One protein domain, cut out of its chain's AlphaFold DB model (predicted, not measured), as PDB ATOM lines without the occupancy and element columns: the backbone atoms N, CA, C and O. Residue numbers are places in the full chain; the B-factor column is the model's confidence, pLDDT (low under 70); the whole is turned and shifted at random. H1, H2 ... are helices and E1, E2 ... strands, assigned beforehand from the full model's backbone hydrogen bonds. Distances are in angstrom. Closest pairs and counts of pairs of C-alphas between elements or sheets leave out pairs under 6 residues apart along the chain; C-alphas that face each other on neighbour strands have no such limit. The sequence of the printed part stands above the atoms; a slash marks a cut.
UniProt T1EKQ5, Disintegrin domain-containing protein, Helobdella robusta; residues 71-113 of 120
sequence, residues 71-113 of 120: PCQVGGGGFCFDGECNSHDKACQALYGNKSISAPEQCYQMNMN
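This is residues 71 to 113 of the 120 residues of the protein "Disintegrin domain-containing protein" of Helobdella robusta (UniProt T1EKQ5). A small two-stranded hairpin, E1 and E2, and one short helix, H1, make a small body, and a second helix, H2, sticks out from it as an arm at the far end of a link. Before the hairpin, residues 71 to 72 pair antiparallel with residues 78 to 79 of E1, across a loop. The printed part has 43 residues with two named strands and two named helices, in the order E1, E2, H1, H2; its class is mixed, helices and strands. It is only just loose, close to compact, with a radius of gyration of the C-alphas of 11.4 A, and elongated, spanning 33 by 21 by 14 A.

E1 is residues 78 to 81, 9.5 A from first to last C-alpha, and begins at C-alpha 78 (14.156, 0.755, -19.763). E2 is residues 84 to 86, 5.9 A long. H1 is residues 88 to 96, 12.0 A long. H2 is residues 105 to 113, 14.8 A long, and ends at C-alpha 113 (9.034, 4.183, 5.493).

E1 and E2 form a hairpin, antiparallel at 137 degrees, with N 81 and O 84 at 2.9 A and N 86 and O 79 at 2.9 A, within hydrogen-bond range. The closest C-alphas of E1 and H1 are those of Gly 78 and His 88, 7.5 A apart. H2 is apart from E1, E2 and H1. In H1 every O i to N i+4 pair is within hydrogen-bond range; in H2 1 of 5 is, beside 5 of 6 O i to N i+3 pairs.

The two C-alphas farthest apart are those of Gly 83 and Asn 113, 33.3 A. Residues 104 to 113 stand free; the body without them spans 23 by 14 by 13 A. The printed part has no cut and no long link. Its mean pLDDT is 94.1, and no printed residue is under 70.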
ATOM      1  N   PRO A  71      18.088  -3.868 -23.124       97.31
ATOM      2  CA  PRO A  71      17.833  -2.432 -23.049       97.31
ATOM      3  C   PRO A  71      16.941  -1.953 -24.194       97.31
ATOM      4  O   PRO A  71      17.150  -2.324 -25.347       97.31
ATOM      5  N   CYS A  72      15.992  -1.088 -23.870       96.56
ATOM      6  CA  CYS A  72      15.018  -0.516 -24.793       96.56
ATOM      7  C   CYS A  72      14.955   1.005 -24.566       96.56
ATOM      8  O   CYS A  72      15.361   1.479 -23.502       96.56
ATOM      9  N   GLN A  73      14.568   1.792 -25.571       94.19
ATOM     10  CA  GLN A  73      14.658   3.261 -25.546       94.19
ATOM     11  C   GLN A  73      13.296   3.961 -25.444       94.19
ATOM     12  O   GLN A  73      13.233   5.160 -25.162       94.19
ATOM     13  N   VAL A  74      12.192   3.242 -25.655       87.69
ATOM     14  CA  VAL A  74      10.842   3.811 -25.596       87.69
ATOM     15  C   VAL A  74      10.532   4.333 -24.190       87.69
ATOM     16  O   VAL A  74      10.753   3.666 -23.184       87.69
ATOM     17  N   GLY A  75       9.988   5.554 -24.131       80.62
ATOM     18  CA  GLY A  75       9.586   6.193 -22.878       80.62
ATOM     19  C   GLY A  75      10.766   6.520 -21.962       80.62
ATOM     20  O   GLY A  75      10.713   6.177 -20.798       80.62
ATOM     21  N   GLY A  76      11.850   7.116 -22.457       82.44
ATOM     22  CA  GLY A  76      12.977   7.515 -21.593       82.44
ATOM     23  C   GLY A  76      13.939   6.379 -21.225       82.44
ATOM     24  O   GLY A  76      14.890   6.602 -20.478       82.44
ATOM     25  N   GLY A  77      13.741   5.194 -21.804       89.19
ATOM     26  CA  GLY A  77      14.613   4.040 -21.635       89.19
ATOM     27  C   GLY A  77      14.163   3.082 -20.534       89.19
ATOM     28  O   GLY A  77      13.480   3.451 -19.582       89.19
ATOM     29  N   GLY A  78      14.539   1.817 -20.682       94.50
ATOM     30  CA  GLY A  78      14.156   0.755 -19.763       94.50
ATOM     31  C   GLY A  78      14.674  -0.597 -20.224       94.50
ATOM     32  O   GLY A  78      15.689  -0.688 -20.920       94.50
ATOM     33  N   PHE A  79      13.947  -1.649 -19.861       96.88
ATOM     34  CA  PHE A  79      14.289  -3.010 -20.256       96.88
ATOM     35  C   PHE A  79      13.079  -3.755 -20.810       96.88
ATOM     36  O   PHE A  79      11.957  -3.596 -20.327       96.88
ATOM     37  N   CYS A  80      13.317  -4.586 -21.820       97.69
ATOM     38  CA  CYS A  80      12.309  -5.485 -22.348       97.69
ATOM     39  C   CYS A  80      11.887  -6.488 -21.277       97.69
ATOM     40  O   CYS A  80      12.729  -7.088 -20.599       97.69
ATOM     41  N   PHE A  81      10.583  -6.684 -21.148       96.94
ATOM     42  CA  PHE A  81       9.999  -7.770 -20.382       96.94
ATOM     43  C   PHE A  81       8.650  -8.128 -21.006       96.94
ATOM     44  O   PHE A  81       7.796  -7.254 -21.149       96.94
ATOM     45  N   ASP A  82       8.498  -9.394 -21.401       95.81
ATOM     46  CA  ASP A  82       7.265  -9.941 -21.996       95.81
ATOM     47  C   ASP A  82       6.756  -9.136 -23.211       95.81
ATOM     48  O   ASP A  82       5.601  -8.731 -23.288       95.81
ATOM     49  N   GLY A  83       7.663  -8.812 -24.140       95.94
ATOM     50  CA  GLY A  83       7.324  -8.085 -25.373       95.94
ATOM     51  C   GLY A  83       7.238  -6.566 -25.236       95.94
ATOM     52  O   GLY A  83       7.201  -5.858 -26.242       95.94
ATOM     53  N   GLU A  84       7.278  -6.032 -24.014       95.06
ATOM     54  CA  GLU A  84       7.148  -4.600 -23.768       95.06
ATOM     55  C   GLU A  84       8.419  -3.960 -23.209       95.06
ATOM     56  O   GLU A  84       9.102  -4.505 -22.342       95.06
ATOM     57  N   CYS A  85       8.697  -2.732 -23.659       95.81
ATOM     58  CA  CYS A  85       9.691  -1.880 -23.016       95.81
ATOM     59  C   CYS A  85       9.127  -1.345 -21.693       95.81
ATOM     60  O   CYS A  85       8.210  -0.515 -21.691       95.81
ATOM     61  N   ASN A  86       9.661  -1.841 -20.576       94.69
ATOM     62  CA  ASN A  86       9.257  -1.447 -19.233       94.69
ATOM     63  C   ASN A  86      10.120  -0.271 -18.771       94.69
ATOM     64  O   ASN A  86      11.289  -0.435 -18.420       94.69
ATOM     65  N   SER A  87       9.515   0.917 -18.789       94.31
ATOM     66  CA  SER A  87      10.102   2.178 -18.341       94.31
ATOM     67  C   SER A  87       9.250   2.805 -17.236       94.31
ATOM     68  O   SER A  87       8.016   2.743 -17.279       94.31
ATOM     69  N   HIS A  88       9.904   3.472 -16.281       93.94
ATOM     70  CA  HIS A  88       9.229   4.258 -15.248       93.94
ATOM     71  C   HIS A  88       8.400   5.404 -15.846       93.94
ATOM     72  O   HIS A  88       7.269   5.619 -15.412       93.94
ATOM     73  N   ASP A  89       8.895   6.098 -16.878       93.88
ATOM     74  CA  ASP A  89       8.125   7.170 -17.519       93.88
ATOM     75  C   ASP A  89       6.886   6.598 -18.204       93.88
ATOM     76  O   ASP A  89       5.802   7.161 -18.067       93.88
ATOM     77  N   LYS A  90       7.005   5.445 -18.881       92.94
ATOM     78  CA  LYS A  90       5.853   4.773 -19.509       92.94
ATOM     79  C   LYS A  90       4.798   4.402 -18.459       92.94
ATOM     80  O   LYS A  90       3.608   4.619 -18.689       92.94
ATOM     81  N   ALA A  91       5.219   3.920 -17.287       93.62
ATOM     82  CA  ALA A  91       4.315   3.642 -16.170       93.62
ATOM     83  C   ALA A  91       3.624   4.920 -15.654       93.62
ATOM     84  O   ALA A  91       2.402   4.943 -15.485       93.62
ATOM     85  N   CYS A  92       4.368   6.017 -15.475       95.19
ATOM     86  CA  CYS A  92       3.799   7.311 -15.094       95.19
ATOM     87  C   CYS A  92       2.828   7.856 -16.152       95.19
ATOM     88  O   CYS A  92       1.796   8.420 -15.796       95.19
ATOM     89  N   GLN A  93       3.114   7.673 -17.441       94.06
ATOM     90  CA  GLN A  93       2.242   8.116 -18.531       94.06
ATOM     91  C   GLN A  93       0.927   7.342 -18.572       94.06
ATOM     92  O   GLN A  93      -0.125   7.945 -18.781       94.06
ATOM     93  N   ALA A  94       0.966   6.033 -18.316       93.12
ATOM     94  CA  ALA A  94      -0.233   5.204 -18.243       93.12
ATOM     95  C   ALA A  94      -1.157   5.603 -17.077       93.12
ATOM     96  O   ALA A  94      -2.377   5.548 -17.214       93.12
ATOM     97  N   LEU A  95      -0.586   6.030 -15.944       96.25
ATOM     98  CA  LEU A  95      -1.345   6.417 -14.748       96.25
ATOM     99  C   LEU A  95      -1.807   7.880 -14.761       96.25
ATOM    100  O   LEU A  95      -2.908   8.187 -14.308       96.25
ATOM    101  N   TYR A  96      -0.963   8.788 -15.254       96.06
ATOM    102  CA  TYR A  96      -1.126  10.235 -15.078       96.06
ATOM    103  C   TYR A  96      -1.195  11.016 -16.404       96.06
ATOM    104  O   TYR A  96      -1.393  12.231 -16.384       96.06
ATOM    105  N   GLY A  97      -1.048  10.347 -17.552       95.56
ATOM    106  CA  GLY A  97      -1.146  10.921 -18.897       95.56
ATOM    107  C   GLY A  97       0.201  11.139 -19.597       95.56
ATOM    108  O   GLY A  97       1.248  11.246 -18.966       95.56
ATOM    109  N   ASN A  98       0.168  11.270 -20.927       91.06
ATOM    110  CA  ASN A  98       1.329  11.214 -21.838       91.06
ATOM    111  C   ASN A  98       2.520  12.149 -21.540       91.06
ATOM    112  O   ASN A  98       3.575  11.975 -22.136       91.06
ATOM    113  N   LYS A  99       2.369  13.166 -20.686       91.94
ATOM    114  CA  LYS A  99       3.446  14.114 -20.340       91.94
ATOM    115  C   LYS A  99       4.111  13.824 -18.996       91.94
ATOM    116  O   LYS A  99       5.020  14.551 -18.607       91.94
ATOM    117  N   SER A 100       3.634  12.817 -18.279       94.94
ATOM    118  CA  SER A 100       4.174  12.441 -16.982       94.94
ATOM    119  C   SER A 100       5.491  11.687 -17.140       94.94
ATOM    120  O   SER A 100       5.697  10.974 -18.120       94.94
ATOM    121  N   ILE A 101       6.381  11.865 -16.171       94.81
ATOM    122  CA  ILE A 101       7.704  11.238 -16.125       94.81
ATOM    123  C   ILE A 101       7.964  10.715 -14.714       94.81
ATOM    124  O   ILE A 101       7.291  11.122 -13.761       94.81
ATOM    125  N   SER A 102       8.949   9.835 -14.596       94.88
ATOM    126  CA  SER A 102       9.458   9.329 -13.332       94.88
ATOM    127  C   SER A 102       9.895  10.472 -12.419       94.88
ATOM    128  O   SER A 102      10.521  11.446 -12.846       94.88
ATOM    129  N   ALA A 103       9.589  10.335 -11.131       94.62
ATOM    130  CA  ALA A 103      10.078  11.259 -10.122       94.62
ATOM    131  C   ALA A 103      11.602  11.102  -9.921       94.62
ATOM    132  O   ALA A 103      12.173  10.070 -10.286       94.62
ATOM    133  N   PRO A 104      12.273  12.095  -9.314       95.44
ATOM    134  CA  PRO A 104      13.655  11.954  -8.872       95.44
ATOM    135  C   PRO A 104      13.835  10.820  -7.850       95.44
ATOM    136  O   PRO A 104      12.919  10.508  -7.087       95.44
ATOM    137  N   GLU A 105      15.046  10.264  -7.774       94.31
ATOM    138  CA  GLU A 105      15.401   9.145  -6.884       94.31
ATOM    139  C   GLU A 105      15.013   9.389  -5.413       94.31
ATOM    140  O   GLU A 105      14.582   8.478  -4.711       94.31
ATOM    141  N   GLN A 106      15.077  10.638  -4.944       95.44
ATOM    142  CA  GLN A 106      14.713  11.000  -3.571       95.44
ATOM    143  C   GLN A 106      13.262  10.637  -3.217       95.44
ATOM    144  O   GLN A 106      12.970  10.367  -2.053       95.44
ATOM    145  N   CYS A 107      12.348  10.609  -4.194       95.38
ATOM    146  CA  CYS A 107      10.968  10.177  -3.976       95.38
ATOM    147  C   CYS A 107      10.877   8.665  -3.724       95.38
ATOM    148  O   CYS A 107      10.093   8.244  -2.878       95.38
ATOM    149  N   TYR A 108      11.701   7.860  -4.398       94.81
ATOM    150  CA  TYR A 108      11.731   6.404  -4.228       94.81
ATOM    151  C   TYR A 108      12.284   5.989  -2.864       94.81
ATOM    152  O   TYR A 108      11.824   5.007  -2.285       94.81
ATOM    153  N   GLN A 109      13.192   6.782  -2.290       95.88
ATOM    154  CA  GLN A 109      13.742   6.532  -0.953       95.88
ATOM    155  C   GLN A 109      12.672   6.539   0.150       95.88
ATOM    156  O   GLN A 109      12.841   5.893   1.185       95.88
ATOM    157  N   MET A 110      11.531   7.202  -0.074       95.69
ATOM    158  CA  MET A 110      10.412   7.182   0.870       95.69
ATOM    159  C   MET A 110       9.806   5.783   1.036       95.69
ATOM    160  O   MET A 110       9.236   5.520   2.093       95.69
ATOM    161  N   ASN A 111       9.969   4.874   0.061       95.25
ATOM    162  CA  ASN A 111       9.449   3.497   0.115       95.25
ATOM    163  C   ASN A 111       9.996   2.684   1.300       95.25
ATOM    164  O   ASN A 111       9.378   1.703   1.708       95.25
ATOM    165  N   MET A 112      11.088   3.139   1.922       95.50
ATOM    166  CA  MET A 112      11.644   2.564   3.151       95.50
ATOM    167  C   MET A 112      10.820   2.870   4.413       95.50
ATOM    168  O   MET A 112      11.063   2.278   5.462       95.50
ATOM    169  N   ASN A 113       9.833   3.767   4.336       95.06
ATOM    170  CA  ASN A 113       9.034   4.183   5.493       95.06
ATOM    171  C   ASN A 113       7.939   3.173   5.892       95.06
ATOM    172  O   ASN A 113       7.260   3.400   6.893       95.06
TER     173      ASN A 113